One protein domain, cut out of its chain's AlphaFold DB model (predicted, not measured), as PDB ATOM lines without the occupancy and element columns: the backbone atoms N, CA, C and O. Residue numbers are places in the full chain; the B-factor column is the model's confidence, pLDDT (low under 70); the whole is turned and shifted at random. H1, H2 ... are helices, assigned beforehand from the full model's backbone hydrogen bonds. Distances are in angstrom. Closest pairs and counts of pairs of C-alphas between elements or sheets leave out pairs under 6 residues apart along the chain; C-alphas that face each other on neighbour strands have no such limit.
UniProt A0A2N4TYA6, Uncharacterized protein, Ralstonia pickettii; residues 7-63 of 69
ATOM      1  N   ALA A   7      20.177   4.719 -13.147       91.44
ATOM      2  CA  ALA A   7      20.648   6.084 -13.361       91.44
ATOM      3  C   ALA A   7      19.476   7.072 -13.485       91.44
ATOM      4  O   ALA A   7      18.435   6.732 -14.047       91.44
ATOM      5  N   ASP A   8      19.664   8.313 -13.045       91.81
ATOM      6  CA  ASP A   8      18.607   9.335 -13.030       91.81
ATOM      7  C   ASP A   8      18.001   9.591 -14.421       91.81
ATOM      8  O   ASP A   8      16.784   9.698 -14.572       91.81
ATOM      9  N   ALA A   9      18.824   9.573 -15.474       92.62
ATOM     10  CA  ALA A   9      18.339   9.657 -16.853       92.62
ATOM     11  C   ALA A   9      17.388   8.497 -17.216       92.62
ATOM     12  O   ALA A   9      16.397   8.692 -17.922       92.62
ATOM     13  N   ALA A  10      17.655   7.293 -16.702       91.56
ATOM     14  CA  ALA A  10      16.788   6.134 -16.889       91.56
ATOM     15  C   ALA A  10      15.496   6.251 -16.064       91.56
ATOM     16  O   ALA A  10      14.440   5.877 -16.571       91.56
ATOM     17  N   VAL A  11      15.551   6.824 -14.855       92.44
ATOM     18  CA  VAL A  11      14.358   7.131 -14.043       92.44
ATOM     19  C   VAL A  11      13.420   8.071 -14.804       92.44
ATOM     20  O   VAL A  11      12.229   7.784 -14.927       92.44
ATOM     21  N   LEU A  12      13.940   9.159 -15.382       93.75
ATOM     22  CA  LEU A  12      13.129  10.120 -16.141       93.75
ATOM     23  C   LEU A  12      12.562   9.517 -17.434       93.75
ATOM     24  O   LEU A  12      11.386   9.714 -17.752       93.75
ATOM     25  N   ALA A  13      13.361   8.734 -18.163       93.06
ATOM     26  CA  ALA A  13      12.887   8.030 -19.353       93.06
ATOM     27  C   ALA A  13      11.768   7.031 -19.013       93.06
ATOM     28  O   ALA A  13      10.775   6.925 -19.733       93.06
ATOM     29  N   GLU A  14      11.910   6.306 -17.906       92.50
ATOM     30  CA  GLU A  14      10.926   5.336 -17.439       92.50
ATOM     31  C   GLU A  14       9.650   6.018 -16.917       92.50
ATOM     32  O   GLU A  14       8.550   5.570 -17.248       92.50
ATOM     33  N   ARG A  15       9.768   7.158 -16.221       92.50
ATOM     34  CA  ARG A  15       8.633   8.021 -15.840       92.50
ATOM     35  C   ARG A  15       7.787   8.404 -17.055       92.50
ATOM     36  O   ARG A  15       6.568   8.237 -17.028       92.50
ATOM     37  N   ASN A  16       8.431   8.861 -18.132       92.12
ATOM     38  CA  ASN A  16       7.754   9.251 -19.372       92.12
ATOM     39  C   ASN A  16       7.039   8.065 -20.030       92.12
ATOM     40  O   ASN A  16       5.897   8.199 -20.473       92.12
ATOM     41  N   LYS A  17       7.660   6.879 -20.038       90.81
ATOM     42  CA  LYS A  17       7.019   5.650 -20.537       90.81
ATOM     43  C   LYS A  17       5.799   5.247 -19.706       90.81
ATOM     44  O   LYS A  17       4.854   4.699 -20.263       90.81
ATOM     45  N   LEU A  18       5.838   5.475 -18.395       89.06
ATOM     46  CA  LEU A  18       4.738   5.186 -17.473       89.06
ATOM     47  C   LEU A  18       3.662   6.279 -17.447       89.06
ATOM     48  O   LEU A  18       2.617   6.069 -16.839       89.06
ATOM     49  N   ARG A  19       3.897   7.426 -18.102       92.19
ATOM     50  CA  ARG A  19       2.999   8.594 -18.097       92.19
ATOM     51  C   ARG A  19       2.614   9.035 -16.678       92.19
ATOM     52  O   ARG A  19       1.478   9.432 -16.432       92.19
ATOM     53  N   LEU A  20       3.558   8.951 -15.738       88.31
ATOM     54  CA  LEU A  20       3.317   9.348 -14.351       88.31
ATOM     55  C   LEU A  20       3.165  10.868 -14.247       88.31
ATOM     56  O   LEU A  20       4.011  11.626 -14.730       88.31
ATOM     57  N   ILE A  21       2.104  11.299 -13.565       90.19
ATOM     58  CA  ILE A  21       1.854  12.703 -13.233       90.19
ATOM     59  C   ILE A  21       2.637  13.029 -11.955       90.19
ATOM     60  O   ILE A  21       2.104  13.025 -10.850       90.19
ATOM     61  N   CYS A  22       3.939  13.240 -12.109       89.00
ATOM     62  CA  CYS A  22       4.832  13.736 -11.066       89.00
ATOM     63  C   CYS A  22       5.911  14.632 -11.684       89.00
ATOM     64  O   CYS A  22       6.192  14.544 -12.886       89.00
ATOM     65  N   THR A  23       6.496  15.514 -10.874       93.88
ATOM     66  CA  THR A  23       7.611  16.367 -11.304       93.88
ATOM     67  C   THR A  23       8.912  15.570 -11.396       93.88
ATOM     68  O   THR A  23       9.060  14.520 -10.768       93.88
ATOM     69  N   ASP A  24       9.891  16.090 -12.134       92.56
ATOM     70  CA  ASP A  24      11.215  15.462 -12.243       92.56
ATOM     71  C   ASP A  24      11.877  15.321 -10.865       92.56
ATOM     72  O   ASP A  24      12.409  14.264 -10.533       92.56
ATOM     73  N   ALA A  25      11.750  16.341 -10.010       91.81
ATOM     74  CA  ALA A  25      12.254  16.298  -8.640       91.81
ATOM     75  C   ALA A  25      11.595  15.184  -7.807       91.81
ATOM     76  O   ALA A  25      12.281  14.486  -7.065       91.81
ATOM     77  N   GLN A  26      10.284  14.968  -7.955       91.25
ATOM     78  CA  GLN A  26       9.569  13.881  -7.272       91.25
ATOM     79  C   GLN A  26       9.965  12.497  -7.793       91.25
ATOM     80  O   GLN A  26       9.991  11.541  -7.021       91.25
ATOM     81  N   ALA A  27      10.265  12.379  -9.088       91.44
ATOM     82  CA  ALA A  27      10.722  11.126  -9.680       91.44
ATOM     83  C   ALA A  27      12.140  10.752  -9.222       91.44
ATOM     84  O   ALA A  27      12.427   9.571  -9.035       91.44
ATOM     85  N   LEU A  28      13.012  11.746  -9.031       91.88
ATOM     86  CA  LEU A  28      14.405  11.550  -8.621       91.88
ATOM     87  C   LEU A  28      14.590  11.459  -7.103       91.88
ATOM     88  O   LEU A  28      15.555  10.843  -6.646       91.88
ATOM     89  N   ALA A  29      13.686  12.040  -6.315       92.00
ATOM     90  CA  ALA A  29      13.735  11.948  -4.864       92.00
ATOM     91  C   ALA A  29      13.660  10.487  -4.391       92.00
ATOM     92  O   ALA A  29      12.847   9.696  -4.876       92.00
ATOM     93  N   ALA A  30      14.495  10.131  -3.410       86.69
ATOM     94  CA  ALA A  30      14.395   8.839  -2.744       86.69
ATOM     95  C   ALA A  30      13.020   8.728  -2.069       86.69
ATOM     96  O   ALA A  30      12.662   9.546  -1.223       86.69
ATOM     97  N   GLY A  31      12.230   7.738  -2.477       88.94
ATOM     98  CA  GLY A  31      10.851   7.612  -2.032       88.94
ATOM     99  C   GLY A  31      10.034   6.644  -2.887       88.94
ATOM    100  O   GLY A  31      10.570   6.011  -3.801       88.94
ATOM    101  N   PRO A  32       8.720   6.544  -2.623       88.19
ATOM    102  CA  PRO A  32       7.856   5.536  -3.238       88.19
ATOM    103  C   PRO A  32       7.754   5.679  -4.762       88.19
ATOM    104  O   PRO A  32       7.660   4.676  -5.467       88.19
ATOM    105  N   VAL A  33       7.825   6.910  -5.282       89.38
ATOM    106  CA  VAL A  33       7.785   7.180  -6.728       89.38
ATOM    107  C   VAL A  33       9.020   6.596  -7.417       89.38
ATOM    108  O   VAL A  33       8.879   5.842  -8.379       89.38
ATOM    109  N   ARG A  34      10.221   6.875  -6.895       91.81
ATOM    110  CA  ARG A  34      11.473   6.326  -7.433       91.81
ATOM    111  C   ARG A  34      11.500   4.801  -7.346       91.81
ATOM    112  O   ARG A  34      11.810   4.148  -8.338       91.81
ATOM    113  N   THR A  35      11.077   4.227  -6.218       90.06
ATOM    114  CA  THR A  35      10.988   2.765  -6.049       90.06
ATOM    115  C   THR A  35      10.035   2.120  -7.056       90.06
ATOM    116  O   THR A  35      10.361   1.079  -7.624       90.06
ATOM    117  N   ALA A  36       8.876   2.728  -7.325       89.12
ATOM    118  CA  ALA A  36       7.927   2.221  -8.316       89.12
ATOM    119  C   ALA A  36       8.493   2.280  -9.746       89.12
ATOM    120  O   ALA A  36       8.322   1.335 -10.521       89.12
ATOM    121  N   ILE A  37       9.208   3.357 -10.087       91.56
ATOM    122  CA  ILE A  37       9.876   3.508 -11.386       91.56
ATOM    123  C   ILE A  37      10.975   2.447 -11.552       91.56
ATOM    124  O   ILE A  37      11.022   1.761 -12.572       91.56
ATOM    125  N   GLU A  38      11.823   2.263 -10.540       90.81
ATOM    126  CA  GLU A  38      12.887   1.254 -10.536       90.81
ATOM    127  C   GLU A  38      12.325  -0.174 -10.622       90.81
ATOM    128  O   GLU A  38      12.831  -0.994 -11.391       90.81
ATOM    129  N   ALA A  39      11.231  -0.466  -9.911       87.56
ATOM    130  CA  ALA A  39      10.536  -1.748  -9.993       87.56
ATOM    131  C   ALA A  39       9.952  -2.007 -11.393       87.56
ATOM    132  O   ALA A  39      10.098  -3.110 -11.922       87.56
ATOM    133  N   SER A  40       9.346  -0.997 -12.025       86.94
ATOM    134  CA  SER A  40       8.857  -1.090 -13.408       86.94
ATOM    135  C   SER A  40       9.996  -1.347 -14.398       86.94
ATOM    136  O   SER A  40       9.903  -2.247 -15.238       86.94
ATOM    137  N   ALA A  41      11.097  -0.598 -14.286       88.88
ATOM    138  CA  ALA A  41      12.268  -0.784 -15.138       88.88
ATOM    139  C   ALA A  41      12.847  -2.202 -14.987       88.88
ATOM    140  O   ALA A  41      13.206  -2.854 -15.974       88.88
ATOM    141  N   HIS A  42      12.884  -2.712 -13.754       86.19
ATOM    142  CA  HIS A  42      13.310  -4.075 -13.460       86.19
ATOM    143  C   HIS A  42      12.367  -5.127 -14.066       86.19
ATOM    144  O   HIS A  42      12.827  -6.064 -14.717       86.19
ATOM    145  N   ALA A  43      11.049  -4.953 -13.939       81.38
ATOM    146  CA  ALA A  43      10.057  -5.866 -14.511       81.38
ATOM    147  C   ALA A  43      10.129  -5.946 -16.048       81.38
ATOM    148  O   ALA A  43       9.939  -7.019 -16.621       81.38
ATOM    149  N   ARG A  44      10.454  -4.840 -16.733       76.62
ATOM    150  CA  ARG A  44      10.659  -4.843 -18.194       76.62
ATOM    151  C   ARG A  44      11.945  -5.544 -18.620       76.62
ATOM    152  O   ARG A  44      11.963  -6.199 -19.658       76.62
ATOM    153  N   THR A  45      13.023  -5.379 -17.858       76.38
ATOM    154  CA  THR A  45      14.334  -5.970 -18.179       76.38
ATOM    155  C   THR A  45      14.423  -7.444 -17.796       76.38
ATOM    156  O   THR A  45      15.214  -8.185 -18.380       76.38
ATOM    157  N   HIS A  46      13.597  -7.899 -16.855       69.06
ATOM    158  CA  HIS A  46      13.481  -9.302 -16.476       69.06
ATOM    159  C   HIS A  46      12.039  -9.782 -16.643       69.06
ATOM    160  O   HIS A  46      11.333  -9.955 -15.648       69.06
ATOM    161  N   PRO A  47      11.599 -10.064 -17.884       62.25
ATOM    162  CA  PRO A  47      10.301 -10.670 -18.151       62.25
ATOM    163  C   PRO A  47      10.296 -12.154 -17.730       62.25
ATOM    164  O   PRO A  47      10.166 -13.063 -18.543       62.25
ATOM    165  N   ARG A  48      10.455 -12.423 -16.434       61.84
ATOM    166  CA  ARG A  48       9.943 -13.626 -15.776       61.84
ATOM    167  C   ARG A  48       8.599 -13.184 -15.203       61.84
ATOM    168  O   ARG A  48       8.552 -12.619 -14.127       61.84
ATOM    169  N   ILE A  49       7.485 -13.275 -15.913       50.97
ATOM    170  CA  ILE A  49       6.845 -14.498 -16.382       50.97
ATOM    171  C   ILE A  49       5.898 -14.067 -17.515       50.97
ATOM    172  O   ILE A  49       5.039 -13.209 -17.316       50.97
ATOM    173  N   ARG A  50       6.013 -14.674 -18.701       47.97
ATOM    174  CA  ARG A  50       4.869 -14.788 -19.615       47.97
ATOM    175  C   ARG A  50       3.817 -15.613 -18.872       47.97
ATOM    176  O   ARG A  50       3.816 -16.833 -18.973       47.97
ATOM    177  N   THR A  51       2.924 -14.987 -18.112       53.22
ATOM    178  CA  THR A  51       1.658 -15.638 -17.773       53.22
ATOM    179  C   THR A  51       0.790 -15.484 -19.010       53.22
ATOM    180  O   THR A  51      -0.095 -14.639 -19.107       53.22
ATOM    181  N   THR A  52       1.060 -16.316 -20.013       48.03
ATOM    182  CA  THR A  52       0.162 -16.599 -21.141       48.03
ATOM    183  C   THR A  52      -1.076 -17.362 -20.666       48.03
ATOM    184  O   THR A  52      -1.488 -18.350 -21.260       48.03
ATOM    185  N   ARG A  53      -1.689 -16.912 -19.573       43.34
ATOM    186  CA  ARG A  53      -3.002 -17.356 -19.138       43.34
ATOM    187  C   ARG A  53      -3.673 -16.159 -18.484       43.34
ATOM    188  O   ARG A  53      -3.543 -15.920 -17.289       43.34
ATOM    189  N   ARG A  54      -4.379 -15.373 -19.302       51.12
ATOM    190  CA  ARG A  54      -5.510 -14.595 -18.793       51.12
ATOM    191  C   ARG A  54      -6.506 -15.627 -18.274       51.12
ATOM    192  O   ARG A  54      -7.275 -16.178 -19.054       51.12
ATOM    193  N   VAL A  55      -6.409 -15.971 -16.994       58.75
ATOM    194  CA  VAL A  55      -7.435 -16.772 -16.337       58.75
ATOM    195  C   VAL A  55      -8.571 -15.804 -16.048       58.75
ATOM    196  O   VAL A  55      -8.471 -14.957 -15.164       58.75
ATOM    197  N   TRP A  56      -9.613 -15.865 -16.869       54.16
ATOM    198  CA  TRP A  56     -10.876 -15.211 -16.564       54.16
ATOM    199  C   TRP A  56     -11.527 -16.029 -15.451       54.16
ATOM    200  O   TRP A  56     -12.121 -17.070 -15.716       54.16
ATOM    201  N   VAL A  57     -11.330 -15.616 -14.199       59.22
ATOM    202  CA  VAL A  57     -11.990 -16.252 -13.057       59.22
ATOM    203  C   VAL A  57     -13.365 -15.612 -12.899       59.22
ATOM    204  O   VAL A  57     -13.475 -14.394 -12.767       59.22
ATOM    205  N   ASP A  58     -14.412 -16.432 -12.939       62.12
ATOM    206  CA  ASP A  58     -15.766 -16.002 -12.598       62.12
ATOM    207  C   ASP A  58     -15.796 -15.575 -11.120       62.12
ATOM    208  O   ASP A  58     -15.528 -16.376 -10.220       62.12
ATOM    209  N   LEU A  59     -16.126 -14.304 -10.870       62.19
ATOM    210  CA  LEU A  59     -16.235 -13.710  -9.533       62.19
ATOM    211  C   LEU A  59     -17.172 -14.499  -8.603       62.19
ATOM    212  O   LEU A  59     -16.952 -14.507  -7.392       62.19
ATOM    213  N   LYS A  60     -18.177 -15.202  -9.141       65.62
ATOM    214  CA  LYS A  60     -19.065 -16.055  -8.341       65.62
ATOM    215  C   LYS A  60     -18.363 -17.307  -7.821       65.62
ATOM    216  O   LYS A  60     -18.635 -17.708  -6.695       65.62
ATOM    217  N   LYS A  61     -17.447 -17.900  -8.597       62.44
ATOM    218  CA  LYS A  61     -16.663 -19.068  -8.157       62.44
ATOM    219  C   LYS A  61     -15.614 -18.685  -7.115       62.44
ATOM    220  O   LYS A  61     -15.414 -19.421  -6.156       62.44
ATOM    221  N   LEU A  62     -15.028 -17.490  -7.241       62.03
ATOM    222  CA  LEU A  62     -14.063 -16.965  -6.271       62.03
ATOM    223  C   LEU A  62     -14.669 -16.819  -4.864       62.03
ATOM    224  O   LEU A  62     -14.024 -17.140  -3.872       62.03
ATOM    225  N   ALA A  63     -15.919 -16.354  -4.780       61.88
ATOM    226  CA  ALA A  63     -16.621 -16.181  -3.509       61.88
ATOM    227  C   ALA A  63     -17.044 -17.512  -2.860       61.88
ATOM    228  O   ALA A  63     -17.274 -17.551  -1.654       61.88
TER     229      ALA A  63
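What this domain is: This is residues 7 to 63 of the 69 residues of an uncharacterized protein of Ralstonia pickettii (UniProt A0A2N4TYA6). The longest helix, H3, crosses H1 in a small compact body, with short H2 packed on H1; residues 42 to 63 stick out as a long arm ending in little H4. The 57 printed residues hold four named helices, H1 to H4 in order, all helix. The whole is extended, radius of gyration of the C-alphas 15.9 A, spanning 46 by 23 by 17 A.

How they stand to each other: At H3, residues 32 to 45, find H1, residues 8 to 18, touching about perpendicular at 81 degrees, closest C-alphas Val 11 and Ile 37, 6.3 A. H2, residues 24 to 28, touches H1, closest C-alphas Leu 28 and Asp 8, 6.5 A, and H3 only at the corner, with residues 33 to 37 of H3, closest C-alphas Ala 27 and Arg 34, 5.4 A. H4, residues 59 to 63, is apart from H1, H2 and H3. Every O i to N i+4 pair in H1, H2, H3 and H4 is within hydrogen-bond range.

Where its parts are: Find C-alpha 32 at (7.856, 5.536, -3.238); H3 runs 19.9 A to C-alpha 45. H1 runs 15.1 A from C-alpha 8 at (18.607, 9.335, -13.030).

The domain as a whole: The printed part has no cut. The link H3 to H4 is long. Residues 46 to 63 have pLDDT under 70.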